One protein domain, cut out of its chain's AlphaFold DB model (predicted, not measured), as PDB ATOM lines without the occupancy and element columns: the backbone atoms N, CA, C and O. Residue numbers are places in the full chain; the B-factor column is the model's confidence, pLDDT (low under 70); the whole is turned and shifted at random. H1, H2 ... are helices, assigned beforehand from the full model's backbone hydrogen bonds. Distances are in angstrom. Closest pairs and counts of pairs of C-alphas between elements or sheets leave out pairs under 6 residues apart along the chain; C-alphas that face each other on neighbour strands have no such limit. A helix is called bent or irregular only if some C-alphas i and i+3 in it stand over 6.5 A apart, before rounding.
ATOM      1  N   VAL A 741      10.024 -37.511  36.977       77.31
ATOM      2  CA  VAL A 741       9.538 -38.872  36.767       77.31
ATOM      3  C   VAL A 741       9.857 -39.350  35.358       77.31
ATOM      4  O   VAL A 741      10.361 -40.456  35.214       77.31
ATOM      5  N   GLU A 742       9.638 -38.519  34.332       83.25
ATOM      6  CA  GLU A 742       9.983 -38.879  32.945       83.25
ATOM      7  C   GLU A 742      11.479 -39.155  32.807       83.25
ATOM      8  O   GLU A 742      11.890 -40.115  32.162       83.25
ATOM      9  N   ARG A 743      12.311 -38.311  33.428       76.44
ATOM     10  CA  ARG A 743      13.762 -38.489  33.388       76.44
ATOM     11  C   ARG A 743      14.177 -39.760  34.123       76.44
ATOM     12  O   ARG A 743      14.899 -40.566  33.557       76.44
ATOM     13  N   ALA A 744      13.699 -39.949  35.354       74.88
ATOM     14  CA  ALA A 744      13.987 -41.145  36.138       74.88
ATOM     15  C   ALA A 744      13.543 -42.427  35.421       74.88
ATOM     16  O   ALA A 744      14.282 -43.404  35.435       74.88
ATOM     17  N   TYR A 745      12.386 -42.400  34.751       84.00
ATOM     18  CA  TYR A 745      11.911 -43.496  33.914       84.00
ATOM     19  C   TYR A 745      12.901 -43.828  32.791       84.00
ATOM     20  O   TYR A 745      13.359 -44.965  32.704       84.00
ATOM     21  N   ARG A 746      13.272 -42.835  31.971       83.31
ATOM     22  CA  ARG A 746      14.189 -43.031  30.839       83.31
ATOM     23  C   ARG A 746      15.566 -43.504  31.303       83.31
ATOM     24  O   ARG A 746      16.075 -44.475  30.766       83.31
ATOM     25  N   ASP A 747      16.119 -42.901  32.356       74.06
ATOM     26  CA  ASP A 747      17.427 -43.298  32.893       74.06
ATOM     27  C   ASP A 747      17.432 -44.748  33.398       74.06
ATOM     28  O   ASP A 747      18.406 -45.474  33.209       74.06
ATOM     29  N   LEU A 748      16.356 -45.177  34.069       72.69
ATOM     30  CA  LEU A 748      16.225 -46.553  34.546       72.69
ATOM     31  C   LEU A 748      16.039 -47.531  33.384       72.69
ATOM     32  O   LEU A 748      16.663 -48.589  33.399       72.69
ATOM     33  N   ARG A 749      15.233 -47.164  32.382       80.50
ATOM     34  CA  ARG A 749      15.040 -47.964  31.170       80.50
ATOM     35  C   ARG A 749      16.349 -48.153  30.420       80.50
ATOM     36  O   ARG A 749      16.739 -49.281  30.151       80.50
ATOM     37  N   ASP A 750      17.046 -47.062  30.130       76.50
ATOM     38  CA  ASP A 750      18.274 -47.083  29.338       76.50
ATOM     39  C   ASP A 750      19.396 -47.837  30.075       76.50
ATOM     40  O   ASP A 750      20.195 -48.531  29.450       76.50
ATOM     41  N   ALA A 751      19.431 -47.767  31.412       61.19
ATOM     42  CA  ALA A 751      20.392 -48.513  32.224       61.19
ATOM     43  C   ALA A 751      20.096 -50.022  32.318       61.19
ATOM     44  O   ALA A 751      21.028 -50.806  32.491       61.19
ATOM     45  N   ARG A 752      18.821 -50.429  32.269       67.25
ATOM     46  CA  ARG A 752      18.395 -51.825  32.488       67.25
ATOM     47  C   ARG A 752      18.079 -52.575  31.195       67.25
ATOM     48  O   ARG A 752      18.092 -53.798  31.193       67.25
ATOM     49  N   GLY A 753      17.781 -51.857  30.116       67.44
ATOM     50  CA  GLY A 753      17.209 -52.423  28.894       67.44
ATOM     51  C   GLY A 753      15.746 -52.865  29.040       67.44
ATOM     52  O   GLY A 753      15.189 -53.415  28.096       67.44
ATOM     53  N   GLU A 754      15.118 -52.618  30.194       71.06
ATOM     54  CA  GLU A 754      13.738 -52.995  30.517       71.06
ATOM     55  C   GLU A 754      12.986 -51.805  31.126       71.06
ATOM     56  O   GLU A 754      13.580 -50.960  31.803       71.06
ATOM     57  N   ARG A 755      11.670 -51.724  30.893       81.31
ATOM     58  CA  ARG A 755      10.853 -50.592  31.353       81.31
ATOM     59  C   ARG A 755      10.644 -50.615  32.883       81.31
ATOM     60  O   ARG A 755      10.300 -51.666  33.425       81.31
ATOM     61  N   PRO A 756      10.740 -49.468  33.574       76.25
ATOM     62  CA  PRO A 756      10.345 -49.347  34.979       76.25
ATOM     63  C   PRO A 756       8.826 -49.357  35.176       76.25
ATOM     64  O   PRO A 756       8.076 -48.892  34.315       76.25
ATOM     65  N   THR A 757       8.360 -49.793  36.345       77.25
ATOM     66  CA  THR A 757       6.937 -49.715  36.725       77.25
ATOM     67  C   THR A 757       6.597 -48.411  37.461       77.25
ATOM     68  O   THR A 757       7.458 -47.737  38.033       77.25
ATOM     69  N   ALA A 758       5.307 -48.044  37.493       74.56
ATOM     70  CA  ALA A 758       4.844 -46.879  38.257       74.56
ATOM     71  C   ALA A 758       5.157 -47.042  39.752       74.56
ATOM     72  O   ALA A 758       5.605 -46.104  40.411       74.56
ATOM     73  N   GLY A 759       4.937 -48.252  40.274       62.94
ATOM     74  CA  GLY A 759       5.193 -48.585  41.670       62.94
ATOM     75  C   GLY A 759       6.659 -48.399  42.050       62.94
ATOM     76  O   GLY A 759       6.942 -47.811  43.090       62.94
ATOM     77  N   GLU A 760       7.590 -48.824  41.193       59.88
ATOM     78  CA  GLU A 760       9.030 -48.637  41.412       59.88
ATOM     79  C   GLU A 760       9.406 -47.159  41.534       59.88
ATOM     80  O   GLU A 760      10.047 -46.754  42.506       59.88
ATOM     81  N   LEU A 761       8.956 -46.325  40.590       69.81
ATOM     82  CA  LEU A 761       9.228 -44.888  40.637       69.81
ATOM     83  C   LEU A 761       8.611 -44.240  41.878       69.81
ATOM     84  O   LEU A 761       9.272 -43.430  42.529       69.81
ATOM     85  N   PHE A 762       7.384 -44.622  42.246       65.62
ATOM     86  CA  PHE A 762       6.746 -44.137  43.469       65.62
ATOM     87  C   PHE A 762       7.575 -44.450  44.722       65.62
ATOM     88  O   PHE A 762       7.833 -43.570  45.543       65.62
ATOM     89  N   ARG A 763       8.060 -45.689  44.839       58.75
ATOM     90  CA  ARG A 763       8.846 -46.159  45.990       58.75
ATOM     91  C   ARG A 763      10.249 -45.554  46.058       58.75
ATOM     92  O   ARG A 763      10.770 -45.374  47.152       58.75
ATOM     93  N   MET A 764      10.827 -45.157  44.924       59.59
ATOM     94  CA  MET A 764      12.065 -44.364  44.861       59.59
ATOM     95  C   MET A 764      11.864 -42.881  45.247       59.59
ATOM     96  O   MET A 764      12.793 -42.078  45.134       59.59
ATOM     97  N   GLY A 765      10.660 -42.487  45.673       62.84
ATOM     98  CA  GLY A 765      10.322 -41.111  46.038       62.84
ATOM     99  C   GLY A 765      10.034 -40.206  44.836       62.84
ATOM    100  O   GLY A 765      10.020 -38.979  44.970       62.84
ATOM    101  N   TYR A 766       9.833 -40.771  43.642       74.06
ATOM    102  CA  TYR A 766       9.243 -40.047  42.514       74.06
ATOM    103  C   TYR A 766       7.716 -40.120  42.608       74.06
ATOM    104  O   TYR A 766       7.160 -40.907  43.361       74.06
ATOM    105  N   ARG A 767       6.988 -39.278  41.874       74.12
ATOM    106  CA  ARG A 767       5.519 -39.253  41.945       74.12
ATOM    107  C   ARG A 767       4.913 -39.485  40.569       74.12
ATOM    108  O   ARG A 767       4.600 -38.508  39.907       74.12
ATOM    109  N   PRO A 768       4.673 -40.733  40.129       78.19
ATOM    110  CA  PRO A 768       4.055 -41.012  38.827       78.19
ATOM    111  C   PRO A 768       2.771 -40.223  38.546       78.19
ATOM    112  O   PRO A 768       2.519 -39.831  37.411       78.19
ATOM    113  N   ALA A 769       1.997 -39.898  39.587       74.69
ATOM    114  CA  ALA A 769       0.818 -39.041  39.482       74.69
ATOM    115  C   ALA A 769       1.105 -37.646  38.884       74.69
ATOM    116  O   ALA A 769       0.223 -37.068  38.249       74.69
ATOM    117  N   THR A 770       2.328 -37.116  39.015       74.12
ATOM    118  CA  THR A 770       2.728 -35.829  38.422       74.12
ATOM    119  C   THR A 770       2.891 -35.890  36.904       74.12
ATOM    120  O   THR A 770       3.122 -34.851  36.297       74.12
ATOM    121  N   LEU A 771       2.764 -37.067  36.277       77.38
ATOM    122  CA  LEU A 771       2.725 -37.210  34.818       77.38
ATOM    123  C   LEU A 771       1.354 -36.863  34.228       77.38
ATOM    124  O   LEU A 771       1.284 -36.503  33.057       77.38
ATOM    125  N   ARG A 772       0.266 -36.919  35.018       75.25
ATOM    126  CA  ARG A 772      -1.105 -36.657  34.532       75.25
ATOM    127  C   ARG A 772      -1.254 -35.323  33.774       75.25
ATOM    128  O   ARG A 772      -1.885 -35.346  32.721       75.25
ATOM    129  N   PRO A 773      -0.667 -34.191  34.221       71.69
ATOM    130  CA  PRO A 773      -0.775 -32.921  33.500       71.69
ATOM    131  C   PRO A 773      -0.122 -32.922  32.110       71.69
ATOM    132  O   PRO A 773      -0.572 -32.185  31.241       71.69
ATOM    133  N   ALA A 774       0.930 -33.722  31.902       75.00
ATOM    134  CA  ALA A 774       1.699 -33.755  30.654       75.00
ATOM    135  C   ALA A 774       1.292 -34.910  29.722       75.00
ATOM    136  O   ALA A 774       1.339 -34.759  28.506       75.00
ATOM    137  N   HIS A 775       0.866 -36.045  30.286       77.56
ATOM    138  CA  HIS A 775       0.657 -37.287  29.546       77.56
ATOM    139  C   HIS A 775      -0.734 -37.909  29.732       77.56
ATOM    140  O   HIS A 775      -0.926 -39.008  29.266       77.56
ATOM    141  N   GLN A 776      -1.725 -37.279  30.377       76.69
ATOM    142  CA  GLN A 776      -3.049 -37.873  30.704       76.69
ATOM    143  C   GLN A 776      -3.038 -39.070  31.680       76.69
ATOM    144  O   GLN A 776      -4.064 -39.357  32.297       76.69
ATOM    145  N   GLY A 777      -1.889 -39.703  31.920       78.94
ATOM    146  CA  GLY A 777      -1.752 -40.825  32.845       78.94
ATOM    147  C   GLY A 777      -0.384 -41.500  32.760       78.94
ATOM    148  O   GLY A 777       0.456 -41.134  31.941       78.94
ATOM    149  N   TRP A 778      -0.152 -42.493  33.625       82.69
ATOM    150  CA  TRP A 778       1.064 -43.316  33.590       82.69
ATOM    151  C   TRP A 778       1.158 -44.125  32.292       82.69
ATOM    152  O   TRP A 778       2.170 -44.066  31.601       82.69
ATOM    153  N   PHE A 779       0.094 -44.849  31.939       83.38
ATOM    154  CA  PHE A 779       0.103 -45.723  30.767       83.38
ATOM    155  C   PHE A 779       0.223 -44.949  29.452       83.38
ATOM    156  O   PHE A 779       0.916 -45.401  28.549       83.38
ATOM    157  N   ASP A 780      -0.379 -43.766  29.362       83.44
ATOM    158  CA  ASP A 780      -0.233 -42.869  28.215       83.44
ATOM    159  C   ASP A 780       1.212 -42.342  28.064       83.44
ATOM    160  O   ASP A 780       1.728 -42.239  26.950       83.44
ATOM    161  N   PHE A 781       1.909 -42.064  29.176       87.00
ATOM    162  CA  PHE A 781       3.338 -41.732  29.153       87.00
ATOM    163  C   PHE A 781       4.176 -42.914  28.645       87.00
ATOM    164  O   PHE A 781       4.947 -42.754  27.699       87.00
ATOM    165  N   VAL A 782       3.978 -44.112  29.201       86.81
ATOM    166  CA  VAL A 782       4.688 -45.332  28.770       86.81
ATOM    167  C   VAL A 782       4.400 -45.650  27.295       86.81
ATOM    168  O   VAL A 782       5.301 -46.050  26.557       86.81
ATOM    169  N   ALA A 783       3.173 -45.403  26.825       84.06
ATOM    170  CA  ALA A 783       2.809 -45.518  25.414       84.06
ATOM    171  C   ALA A 783       3.599 -44.540  24.537       84.06
ATOM    172  O   ALA A 783       4.069 -44.924  23.467       84.06
ATOM    173  N   SER A 784       3.757 -43.291  24.990       85.44
ATOM    174  CA  SER A 784       4.523 -42.266  24.270       85.44
ATOM    175  C   SER A 784       6.021 -42.578  24.183       85.44
ATOM    176  O   SER A 784       6.678 -42.147  23.240       85.44
ATOM    177  N   GLU A 785       6.539 -43.373  25.120       87.38
ATOM    178  CA  GLU A 785       7.912 -43.883  25.122       87.38
ATOM    179  C   GLU A 785       8.087 -45.156  24.271       87.38
ATOM    180  O   GLU A 785       9.215 -45.575  24.033       87.38
ATOM    181  N   GLY A 786       6.994 -45.752  23.774       84.12
ATOM    182  CA  GLY A 786       7.023 -46.975  22.963       84.12
ATOM    183  C   GLY A 786       7.163 -48.271  23.767       84.12
ATOM    184  O   GLY A 786       7.379 -49.327  23.178       84.12
ATOM    185  N   ASP A 787       6.995 -48.210  25.089       85.69
ATOM    186  CA  ASP A 787       7.331 -49.294  26.025       85.69
ATOM    187  C   ASP A 787       6.100 -50.090  26.521       85.69
ATOM    188  O   ASP A 787       6.162 -50.829  27.509       85.69
ATOM    189  N   LEU A 788       4.939 -49.942  25.875       83.69
ATOM    190  CA  LEU A 788       3.769 -50.784  26.153       83.69
ATOM    191  C   LEU A 788       3.824 -52.089  25.353       83.69
ATOM    192  O   LEU A 788       4.111 -52.092  24.156       83.69
ATOM    193  N   SER A 789       3.463 -53.199  25.994       78.69
ATOM    194  CA  SER A 789       3.294 -54.477  25.303       78.69
ATOM    195  C   SER A 789       2.064 -54.453  24.373       78.69
ATOM    196  O   SER A 789       1.130 -53.671  24.593       78.69
ATOM    197  N   PRO A 790       2.000 -55.315  23.337       74.94
ATOM    198  CA  PRO A 790       0.855 -55.365  22.424       74.94
ATOM    199  C   PRO A 790      -0.515 -55.555  23.112       74.94
ATOM    200  O   PRO A 790      -1.463 -54.887  22.692       74.94
ATOM    201  N   PRO A 791      -0.655 -56.384  24.172       75.50
ATOM    202  CA  PRO A 791      -1.897 -56.467  24.948       75.50
ATOM    203  C   PRO A 791      -2.253 -55.162  25.673       75.50
ATOM    204  O   PRO A 791      -3.405 -54.742  25.660       75.50
ATOM    205  N   GLU A 792      -1.277 -54.468  26.259       76.06
ATOM    206  CA  GLU A 792      -1.515 -53.208  26.979       76.06
ATOM    207  C   GLU A 792      -1.885 -52.062  26.035       76.06
ATOM    208  O   GLU A 792      -2.740 -51.240  26.356       76.06
ATOM    209  N   LEU A 793      -1.298 -52.040  24.834       75.31
ATOM    210  CA  LEU A 793      -1.692 -51.126  23.761       75.31
ATOM    211  C   LEU A 793      -3.141 -51.347  23.318       75.31
ATOM    212  O   LEU A 793      -3.810 -50.383  22.951       75.31
ATOM    213  N   GLN A 794      -3.632 -52.592  23.335       71.06
ATOM    214  CA  GLN A 794      -5.041 -52.875  23.058       71.06
ATOM    215  C   GLN A 794      -5.935 -52.340  24.176       71.06
ATOM    216  O   GLN A 794      -6.905 -51.653  23.873       71.06
ATOM    217  N   VAL A 795      -5.577 -52.569  25.443       71.62
ATOM    218  CA  VAL A 795      -6.339 -52.072  26.603       71.62
ATOM    219  C   VAL A 795      -6.396 -50.541  26.631       71.62
ATOM    220  O   VAL A 795      -7.472 -49.982  26.812       71.62
ATOM    221  N   LEU A 796      -5.285 -49.845  26.358       70.94
ATOM    222  CA  LEU A 796      -5.245 -48.376  26.329       70.94
ATOM    223  C   LEU A 796      -6.104 -47.770  25.200       70.94
ATOM    224  O   LEU A 796      -6.596 -46.650  25.317       70.94
ATOM    225  N   ARG A 797      -6.273 -48.494  24.085       65.06
ATOM    226  CA  ARG A 797      -7.042 -48.046  22.910       65.06
ATOM    227  C   ARG A 797      -8.549 -48.271  23.034       65.06
ATOM    228  O   ARG A 797      -9.283 -47.756  22.192       65.06
ATOM    229  N   PHE A 798      -9.014 -49.007  24.043       55.53
ATOM    230  CA  PHE A 798     -10.437 -49.128  24.349       55.53
ATOM    231  C   PHE A 798     -10.845 -48.025  25.339       55.53
ATOM    232  O   PHE A 798     -10.434 -48.063  26.497       55.53
TER     233      PHE A 798
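This is residues 741 to 798 of the 808 residues of the protein "Helicase-related protein" of Sorangium cellulosum (strain So ce56) (UniProt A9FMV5). Five short helices follow one another round an open arch, with H1, the longest, as one leg and H5 at the far end of the other. H4 sits in the middle, H3 makes the top of the arch, and H2 sits beside the first residues of H1. The printed part has 58 residues, with named helices in the order H1, H2, H3, H4, H5 and no named strand; its class is all helix. It is compact, with a radius of gyration of the C-alphas of 11.1 A and spans of 31 by 26 by 16 A.

H1, residues 741 to 752, begins at C-alpha 741 (9.538, -38.872, 36.767) and is 16.3 A long. H2 is residues 758 to 763, 8.7 A. H3, residues 768 to 775, 10.6 A, is only just irregular: C-alphas 770 and 773 are 6.7 A apart. H4 is residues 778 to 784, 10.0 A. H5, residues 790 to 797, 10.8 A, ends at C-alpha 797 (-7.042, -48.046, 22.910).

H1 touches H3 with residues 741 to 742 alone, the closest C-alphas being those of Val 741 and Pro 768, 6.2 A apart. With residues 741 to 745 alone H1 only just touches H2, with 3 pairs of C-alphas within 8 A, closest at Val 741 and Leu 761, 7.2 A. H3 and H4 touch only at the corner, at a steep tilt of 46 degrees, closest at the C-alphas of His 775 and Phe 781, 5.2 A. H4 and H5 only just touch, with 3 pairs of C-alphas within 8 A, closest at Ala 783 and Leu 793, 7.4 A. H1 and H4 are near each other; H1 and H5 are apart. In H1, H2, H4 and H5 every O i to N i+4 pair is within hydrogen-bond range; in H3 1 of 4 is, beside 3 of 5 O i to N i+3 pairs.

The two C-alphas farthest apart, of Ala 751 and Phe 798, are 31.8 A apart. The printed part has no cut, and the four links between the helices are tight. The mean pLDDT of the printed part is 75.1; residues 751 to 753, 759 to 765 and 797 to 798 are under 70.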